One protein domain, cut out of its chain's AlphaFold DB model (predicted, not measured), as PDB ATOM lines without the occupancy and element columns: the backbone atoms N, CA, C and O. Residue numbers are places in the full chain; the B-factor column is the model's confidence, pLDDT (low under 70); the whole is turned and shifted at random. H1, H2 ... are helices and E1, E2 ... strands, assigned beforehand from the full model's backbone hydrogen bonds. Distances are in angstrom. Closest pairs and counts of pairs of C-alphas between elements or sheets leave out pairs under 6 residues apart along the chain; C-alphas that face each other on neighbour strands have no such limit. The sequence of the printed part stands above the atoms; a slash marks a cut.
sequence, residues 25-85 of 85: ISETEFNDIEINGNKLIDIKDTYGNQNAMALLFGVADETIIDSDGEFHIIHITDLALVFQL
ATOM      1  N   ILE A  25      41.634  47.755 -60.302       85.44
ATOM      2  CA  ILE A  25      42.856  47.015 -60.006       85.44
ATOM      3  C   ILE A  25      42.540  45.528 -59.835       85.44
ATOM      4  O   ILE A  25      41.530  45.148 -59.232       85.44
ATOM      5  N   SER A  26      43.410  44.686 -60.378       87.56
ATOM      6  CA  SER A  26      43.426  43.245 -60.133       87.56
ATOM      7  C   SER A  26      43.860  42.930 -58.697       87.56
ATOM      8  O   SER A  26      44.437  43.765 -58.003       87.56
ATOM      9  N   GLU A  27      43.608  41.702 -58.241       85.56
ATOM     10  CA  GLU A  27      44.051  41.258 -56.914       85.56
ATOM     11  C   GLU A  27      45.578  41.315 -56.766       85.56
ATOM     12  O   GLU A  27      46.074  41.727 -55.723       85.56
ATOM     13  N   THR A  28      46.328  40.964 -57.815       89.69
ATOM     14  CA  THR A  28      47.792  41.079 -57.815       89.69
ATOM     15  C   THR A  28      48.228  42.532 -57.659       89.69
ATOM     16  O   THR A  28      49.058  42.825 -56.809       89.69
ATOM     17  N   GLU A  29      47.619  43.448 -58.420       88.12
ATOM     18  CA  GLU A  29      47.915  44.882 -58.309       88.12
ATOM     19  C   GLU A  29      47.558  45.433 -56.929       88.12
ATOM     20  O   GLU A  29      48.299  46.250 -56.399       88.12
ATOM     21  N   PHE A  30      46.462  44.970 -56.323       87.81
ATOM     22  CA  PHE A  30      46.103  45.323 -54.951       87.81
ATOM     23  C   PHE A  30      47.127  44.796 -53.934       87.81
ATOM     24  O   PHE A  30      47.575  45.541 -53.067       87.81
ATOM     25  N   ASN A  31      47.525  43.528 -54.047       90.12
ATOM     26  CA  ASN A  31      48.482  42.884 -53.147       90.12
ATOM     27  C   ASN A  31      49.880  43.516 -53.220       90.12
ATOM     28  O   ASN A  31      50.595  43.502 -52.222       90.12
ATOM     29  N   ASP A  32      50.249  44.080 -54.372       91.38
ATOM     30  CA  ASP A  32      51.524  44.765 -54.600       91.38
ATOM     31  C   ASP A  32      51.531  46.244 -54.165       91.38
ATOM     32  O   ASP A  32      52.572  46.896 -54.261       91.38
ATOM     33  N   ILE A  33      50.416  46.795 -53.664       86.75
ATOM     34  CA  ILE A  33      50.407  48.144 -53.079       86.75
ATOM     35  C   ILE A  33      51.300  48.154 -51.836       86.75
ATOM     36  O   ILE A  33      51.110  47.356 -50.920       86.75
ATOM     37  N   GLU A  34      52.238  49.099 -51.787       86.88
ATOM     38  CA  GLU A  34      53.142  49.285 -50.654       86.88
ATOM     39  C   GLU A  34      52.738  50.484 -49.790       86.88
ATOM     40  O   GLU A  34      52.511  51.590 -50.285       86.88
ATOM     41  N   ILE A  35      52.708  50.274 -48.474       75.69
ATOM     42  CA  ILE A  35      52.555  51.317 -47.459       75.69
ATOM     43  C   ILE A  35      53.763  51.227 -46.532       75.69
ATOM     44  O   ILE A  35      54.006  50.196 -45.908       75.69
ATOM     45  N   ASN A  36      54.540  52.311 -46.446       72.56
ATOM     46  CA  ASN A  36      55.762  52.378 -45.634       72.56
ATOM     47  C   ASN A  36      56.767  51.240 -45.917       72.56
ATOM     48  O   ASN A  36      57.485  50.810 -45.020       72.56
ATOM     49  N   GLY A  37      56.831  50.766 -47.168       80.31
ATOM     50  CA  GLY A  37      57.749  49.704 -47.596       80.31
ATOM     51  C   GLY A  37      57.267  48.274 -47.333       80.31
ATOM     52  O   GLY A  37      58.020  47.343 -47.598       80.31
ATOM     53  N   ASN A  38      56.033  48.091 -46.848       82.56
ATOM     54  CA  ASN A  38      55.398  46.779 -46.704       82.56
ATOM     55  C   ASN A  38      54.248  46.641 -47.691       82.56
ATOM     56  O   ASN A  38      53.491  47.598 -47.889       82.56
ATOM     57  N   LYS A  39      54.081  45.456 -48.274       88.94
ATOM     58  CA  LYS A  39      52.985  45.191 -49.203       88.94
ATOM     59  C   LYS A  39      51.685  44.920 -48.453       88.94
ATOM     60  O   LYS A  39      51.690  44.385 -47.346       88.94
ATOM     61  N   LEU A  40      50.542  45.219 -49.071       83.38
ATOM     62  CA  LEU A  40      49.234  44.905 -48.480       83.38
ATOM     63  C   LEU A  40      49.032  43.403 -48.251       83.38
ATOM     64  O   LEU A  40      48.336  43.017 -47.310       83.38
ATOM     65  N   ILE A  41      49.650  42.549 -49.074       87.25
ATOM     66  CA  ILE A  41      49.617  41.101 -48.849       87.25
ATOM     67  C   ILE A  41      50.287  40.704 -47.530       87.25
ATOM     68  O   ILE A  41      49.755  39.849 -46.828       87.25
ATOM     69  N   ASP A  42      51.354  41.399 -47.127       84.56
ATOM     70  CA  ASP A  42      52.048  41.125 -45.867       84.56
ATOM     71  C   ASP A  42      51.122  41.391 -44.668       84.56
ATOM     72  O   ASP A  42      51.182  40.684 -43.664       84.56
ATOM     73  N   ILE A  43      50.201  42.361 -44.792       79.19
ATOM     74  CA  ILE A  43      49.154  42.631 -43.794       79.19
ATOM     75  C   ILE A  43      48.167  41.465 -43.719       79.19
ATOM     76  O   ILE A  43      47.832  41.021 -42.620       79.19
ATOM     77  N   LYS A  44      47.702  40.952 -44.870       76.50
ATOM     78  CA  LYS A  44      46.784  39.797 -44.920       76.50
ATOM     79  C   LYS A  44      47.423  38.566 -44.278       76.50
ATOM     80  O   LYS A  44      46.763  37.881 -43.499       76.50
ATOM     81  N   ASP A  45      48.708  38.351 -44.535       81.19
ATOM     82  CA  ASP A  45      49.466  37.205 -44.030       81.19
ATOM     83  C   ASP A  45      49.750  37.281 -42.522       81.19
ATOM     84  O   ASP A  45      50.134  36.283 -41.908       81.19
ATOM     85  N   THR A  46      49.516  38.430 -41.879       79.38
ATOM     86  CA  THR A  46      49.595  38.518 -40.413       79.38
ATOM     87  C   THR A  46      48.426  37.840 -39.710       79.38
ATOM     88  O   THR A  46      48.559  37.504 -38.534       79.38
ATOM     89  N   TYR A  47      47.276  37.670 -40.377       74.44
ATOM     90  CA  TYR A  47      46.026  37.212 -39.757       74.44
ATOM     91  C   TYR A  47      45.661  37.976 -38.464       74.44
ATOM     92  O   TYR A  47      45.118  37.400 -37.524       74.44
ATOM     93  N   GLY A  48      46.023  39.260 -38.367       68.06
ATOM     94  CA  GLY A  48      45.799  40.061 -37.157       68.06
ATOM     95  C   GLY A  48      46.727  39.713 -35.983       68.06
ATOM     96  O   GLY A  48      46.491  40.148 -34.855       68.06
ATOM     97  N   ASN A  49      47.798  38.942 -36.211       77.31
ATOM     98  CA  ASN A  49      48.817  38.670 -35.202       77.31
ATOM     99  C   ASN A  49      49.571  39.959 -34.851       77.31
ATOM    100  O   ASN A  49      50.324  40.495 -35.662       77.31
ATOM    101  N   GLN A  50      49.422  40.419 -33.609       71.25
ATOM    102  CA  GLN A  50      50.010  41.676 -33.142       71.25
ATOM    103  C   GLN A  50      51.533  41.759 -33.326       71.25
ATOM    104  O   GLN A  50      52.036  42.822 -33.674       71.25
ATOM    105  N   ASN A  51      52.276  40.662 -33.137       74.69
ATOM    106  CA  ASN A  51      53.734  40.678 -33.293       74.69
ATOM    107  C   ASN A  51      54.141  40.816 -34.762       74.69
ATOM    108  O   ASN A  51      55.066  41.560 -35.073       74.69
ATOM    109  N   ALA A  52      53.443  40.119 -35.662       76.00
ATOM    110  CA  ALA A  52      53.662  40.255 -37.099       76.00
ATOM    111  C   ALA A  52      53.288  41.666 -37.576       76.00
ATOM    112  O   ALA A  52      54.051  42.291 -38.305       76.00
ATOM    113  N   MET A  53      52.175  42.214 -37.078       78.56
ATOM    114  CA  MET A  53      51.762  43.585 -37.372       78.56
ATOM    115  C   MET A  53      52.769  44.625 -36.877       78.56
ATOM    116  O   MET A  53      53.062  45.589 -37.588       78.56
ATOM    117  N   ALA A  54      53.341  44.406 -35.690       74.19
ATOM    118  CA  ALA A  54      54.323  45.308 -35.111       74.19
ATOM    119  C   ALA A  54      55.629  45.384 -35.912       74.19
ATOM    120  O   ALA A  54      56.301  46.414 -35.891       74.19
ATOM    121  N   LEU A  55      55.979  44.323 -36.645       76.62
ATOM    122  CA  LEU A  55      57.133  44.316 -37.547       76.62
ATOM    123  C   LEU A  55      56.898  45.150 -38.812       76.62
ATOM    124  O   LEU A  55      57.858  45.694 -39.349       76.62
ATOM    125  N   LEU A  56      55.646  45.264 -39.269       77.12
ATOM    126  CA  LEU A  56      55.295  46.015 -40.477       77.12
ATOM    127  C   LEU A  56      55.121  47.509 -40.176       77.12
ATOM    128  O   LEU A  56      55.680  48.355 -40.869       77.12
ATOM    129  N   PHE A  57      54.373  47.852 -39.128       76.38
ATOM    130  CA  PHE A  57      53.954  49.240 -38.890       76.38
ATOM    131  C   PHE A  57      54.449  49.839 -37.572       76.38
ATOM    132  O   PHE A  57      54.274  51.035 -37.353       76.38
ATOM    133  N   GLY A  58      55.116  49.055 -36.724       75.50
ATOM    134  CA  GLY A  58      55.523  49.471 -35.384       75.50
ATOM    135  C   GLY A  58      54.540  49.033 -34.298       75.50
ATOM    136  O   GLY A  58      53.511  48.417 -34.562       75.50
ATOM    137  N   VAL A  59      54.889  49.306 -33.042       76.31
ATOM    138  CA  VAL A  59      54.106  48.854 -31.883       76.31
ATOM    139  C   VAL A  59      52.738  49.536 -31.878       76.31
ATOM    140  O   VAL A  59      52.654  50.745 -32.069       76.31
ATOM    141  N   ALA A  60      51.681  48.755 -31.656       75.75
ATOM    142  CA  ALA A  60      50.327  49.278 -31.548       75.75
ATOM    143  C   ALA A  60      50.172  50.186 -30.321       75.75
ATOM    144  O   ALA A  60      50.622  49.838 -29.227       75.75
ATOM    145  N   ASP A  61      49.482  51.308 -30.507       78.19
ATOM    146  CA  ASP A  61      49.126  52.234 -29.430       78.19
ATOM    147  C   ASP A  61      47.926  51.710 -28.631       78.19
ATOM    148  O   ASP A  61      47.854  51.871 -27.413       78.19
ATOM    149  N   GLU A  62      46.993  51.045 -29.317       77.88
ATOM    150  CA  GLU A  62      45.773  50.498 -28.730       77.88
ATOM    151  C   GLU A  62      45.332  49.230 -29.468       77.88
ATOM    152  O   GLU A  62      45.502  49.087 -30.683       77.88
ATOM    153  N   THR A  63      44.748  48.290 -28.725       75.75
ATOM    154  CA  THR A  63      43.994  47.173 -29.298       75.75
ATOM    155  C   THR A  63      42.609  47.135 -28.675       75.75
ATOM    156  O   THR A  63      42.484  47.008 -27.457       75.75
ATOM    157  N   ILE A  64      41.583  47.214 -29.519       79.38
ATOM    158  CA  ILE A  64      40.180  47.104 -29.119       79.38
ATOM    159  C   ILE A  64      39.661  45.761 -29.628       79.38
ATOM    160  O   ILE A  64      39.769  45.456 -30.815       79.38
ATOM    161  N   ILE A  65      39.114  44.961 -28.719       75.75
ATOM    162  CA  ILE A  65      38.402  43.722 -29.039       75.75
ATOM    163  C   ILE A  65      36.921  44.022 -28.833       75.75
ATOM    164  O   ILE A  65      36.552  44.533 -27.770       75.75
ATOM    165  N   ASP A  66      36.093  43.754 -29.842       76.25
ATOM    166  CA  ASP A  66      34.645  43.923 -29.702       76.25
ATOM    167  C   ASP A  66      34.089  42.980 -28.617       76.25
ATOM    168  O   ASP A  66      34.666  41.938 -28.298       76.25
ATOM    169  N   SER A  67      32.968  43.355 -28.011       73.25
ATOM    170  CA  SER A  67      32.330  42.630 -26.910       73.25
ATOM    171  C   SER A  67      31.865  41.223 -27.302       73.25
ATOM    172  O   SER A  67      31.680  40.380 -26.423       73.25
ATOM    173  N   ASP A  68      31.668  40.971 -28.595       77.88
ATOM    174  CA  ASP A  68      31.364  39.657 -29.171       77.88
ATOM    175  C   ASP A  68      32.613  38.886 -29.642       77.88
ATOM    176  O   ASP A  68      32.529  37.684 -29.897       77.88
ATOM    177  N   GLY A  69      33.775  39.544 -29.688       68.31
ATOM    178  CA  GLY A  69      35.036  38.978 -30.151       68.31
ATOM    179  C   GLY A  69      35.111  38.730 -31.660       68.31
ATOM    180  O   GLY A  69      35.997  37.987 -32.070       68.31
ATOM    181  N   GLU A  70      34.223  39.302 -32.483       68.62
ATOM    182  CA  GLU A  70      34.251  39.101 -33.947       68.62
ATOM    183  C   GLU A  70      35.317  39.950 -34.652       68.62
ATOM    184  O   GLU A  70      35.810  39.576 -35.720       68.62
ATOM    185  N   PHE A  71      35.702  41.084 -34.059       67.50
ATOM    186  CA  PHE A  71      36.646  42.016 -34.668       67.50
ATOM    187  C   PHE A  71      37.736  42.469 -33.702       67.50
ATOM    188  O   PHE A  71      37.486  42.751 -32.526       67.50
ATOM    189  N   HIS A  72      38.950  42.599 -34.236       72.69
ATOM    190  CA  HIS A  72      40.087  43.228 -33.571       72.69
ATOM    191  C   HIS A  72      40.452  44.521 -34.304       72.69
ATOM    192  O   HIS A  72      40.734  44.506 -35.504       72.69
ATOM    193  N   ILE A  73      40.491  45.636 -33.577       74.50
ATOM    194  CA  ILE A  73      40.982  46.920 -34.087       74.50
ATOM    195  C   ILE A  73      42.369  47.161 -33.505       74.50
ATOM    196  O   ILE A  73      42.544  47.144 -32.286       74.50
ATOM    197  N   ILE A  74      43.347  47.395 -34.376       74.81
ATOM    198  CA  ILE A  74      44.714  47.763 -34.003       74.81
ATOM    199  C   ILE A  74      44.953  49.206 -34.447       74.81
ATOM    200  O   ILE A  74      44.869  49.510 -35.641       74.81
ATOM    201  N   HIS A  75      45.253  50.087 -33.492       79.56
ATOM    202  CA  HIS A  75      45.668  51.464 -33.764       79.56
ATOM    203  C   HIS A  75      47.191  51.565 -33.775       79.56
ATOM    204  O   HIS A  75      47.855  51.131 -32.832       79.56
ATOM    205  N   ILE A  76      47.737  52.138 -34.848       74.88
ATOM    206  CA  ILE A  76      49.167  52.403 -35.007       74.88
ATOM    207  C   ILE A  76      49.325  53.836 -35.507       74.88
ATOM    208  O   ILE A  76      49.097  54.130 -36.682       74.88
ATOM    209  N   THR A  77      49.718  54.735 -34.610       74.94
ATOM    210  CA  THR A  77      49.802  56.177 -34.858       74.94
ATOM    211  C   THR A  77      48.458  56.726 -35.371       74.94
ATOM    212  O   THR A  77      47.493  56.766 -34.614       74.94
ATOM    213  N   ASP A  78      48.359  57.083 -36.658       72.44
ATOM    214  CA  ASP A  78      47.146  57.608 -37.305       72.44
ATOM    215  C   ASP A  78      46.415  56.563 -38.180       72.44
ATOM    216  O   ASP A  78      45.485  56.898 -38.919       72.44
ATOM    217  N   LEU A  79      46.839  55.293 -38.142       73.19
ATOM    218  CA  LEU A  79      46.261  54.196 -38.921       73.19
ATOM    219  C   LEU A  79      45.438  53.263 -38.023       73.19
ATOM    220  O   LEU A  79      45.955  52.700 -37.060       73.19
ATOM    221  N   ALA A  80      44.174  53.046 -38.392       77.19
ATOM    222  CA  ALA A  80      43.318  52.025 -37.794       77.19
ATOM    223  C   ALA A  80      43.169  50.829 -38.740       77.19
ATOM    224  O   ALA A  80      42.696  50.979 -39.869       77.19
ATOM    225  N   LEU A  81      43.561  49.642 -38.274       75.50
ATOM    226  CA  LEU A  81      43.410  48.380 -38.997       75.50
ATOM    227  C   LEU A  81      42.338  47.528 -38.320       75.50
ATOM    228  O   LEU A  81      42.429  47.257 -37.124       75.50
ATOM    229  N   VAL A  82      41.336  47.104 -39.092       78.44
ATOM    230  CA  VAL A  82      40.229  46.265 -38.618       78.44
ATOM    231  C   VAL A  82      40.403  44.858 -39.175       78.44
ATOM    232  O   VAL A  82      40.422  44.668 -40.392       78.44
ATOM    233  N   PHE A  83      40.513  43.880 -38.282       73.44
ATOM    234  CA  PHE A  83      40.597  42.462 -38.612       73.44
ATOM    235  C   PHE A  83      39.308  41.775 -38.179       73.44
ATOM    236  O   PHE A  83      38.889  41.927 -37.035       73.44
ATOM    237  N   GLN A  84      38.699  41.028 -39.094       71.31
ATOM    238  CA  GLN A  84      37.545  40.178 -38.820       71.31
ATOM    239  C   GLN A  84      38.032  38.740 -38.618       71.31
ATOM    240  O   GLN A  84      38.834  38.263 -39.428       71.31
ATOM    241  N   LEU A  85      37.593  38.097 -37.534       60.59
ATOM    242  CA  LEU A  85      37.900  36.699 -37.208       60.59
ATOM    243  C   LEU A  85      36.991  35.710 -37.952       60.59
ATOM    244  O   LEU A  85      35.811  36.041 -38.207       60.59
TER     245      LEU A  85
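AT A GLANCE: This is residues 25 to 85 of the 85 residues of an uncharacterized protein of Mangrovimonas spongiae (UniProt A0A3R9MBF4). A small antiparallel sheet of three strands, E1, E2 and E3, makes one end of the domain, with the helix H3 over one of its faces and no named helix on the other face. From there two short helices, H2 and then H1, lead away past the E3 edge of the sheet, and this tail of residues makes the length of the whole. The printed part has 61 residues with three named helices and three named strands, in the order H1 H2 H3 E1 E2 E3 along the chain; the sheet's order is E1, E2, E3, and the class is mixed, helices and strands. The whole is compact by its radius of gyration of the C-alphas, 12.1 A, yet elongated in outline, with spans of 35 by 22 by 18 A.

IN THESE COORDINATES: Begin with the sheet. Find C-alpha 71 at (36.646, 42.016, -34.668); from there E2, residues 71 to 76, runs 16.3 A to C-alpha 76 at (49.167, 52.403, -35.007). E3, residues 79 to 84, runs 16.5 A and ends at C-alpha 84, at (37.545, 40.178, -38.820). E1, residues 62 to 65, is 10.0 A long. H3, residues 50 to 57, is the longest helix, at 10.3 A. Earlier in the printed part look for two helices of 5 residues each: H2 is residues 40 to 44, and H1 is residues 27 to 31, beginning at C-alpha 27, at (44.051, 41.258, -56.914). Between them, residues 34 to 35 pair with residues 38 to 39, antiparallel, in stretches too short to be named strands.

HOW THE PARTS SIT: The strands E1, E2 and E3 form a meander, each strand the antiparallel neighbour of the one before, and E2 is the inner strand. E1 and E2 are a hairpin, with 175 degrees between their directions; look at N 64 and O 73, 2.9 A apart and within hydrogen-bond range, and at N 75 and O 62, 3.0 A apart. E2 and E3 are a hairpin too, at 162 degrees, with N 74 and O 81 at 2.9 A and N 81 and O 74 at 2.9 A. H3 is on the sheet at a height over the sheet of 10.5 A, its local plane fitted to only just enough C-alphas, 6. It lies over E2, where 4 of its 8 C-alphas fall, and only just not over E1 or E3, where 2 each fall. On the local plane it runs slantwise to the strands, at 40 degrees to E2. The closest C-alphas of H3 and E2 are those of Phe 57 and Ile 76, 6.9 A apart. Working outward, H2 and H3 only just touch, with 3 pairs of C-alphas within 8 A; the closest are those of Ile 43 and Met 53, 7.0 A apart. H1 and H2 only just touch, only at the corner by their link, again with 3 pairs; the closest C-alphas are those of Asn 31 and Ile 41, 4.8 A apart. H1 and H2 are not on the sheet, and H1 is apart from H3. In H1 and H2 every O i to N i+4 pair is within hydrogen-bond range; in H3, 3 of 4 are.

THE WHOLE: The two C-alphas farthest apart are those of Glu 29, in H1, and Ser 67, between E1 and E2, at 35.1 A. From Ile 25 to Leu 85, the chain's last residue, the C-alphas are 25.5 A apart. The printed part has no cut and no long link: the link from H1 to H2 is short, and the other four are tight. Mean pLDDT of the printed part is 78.0; look for values under 70 at residue 48, residues 69 to 71 and residue 85 of this model.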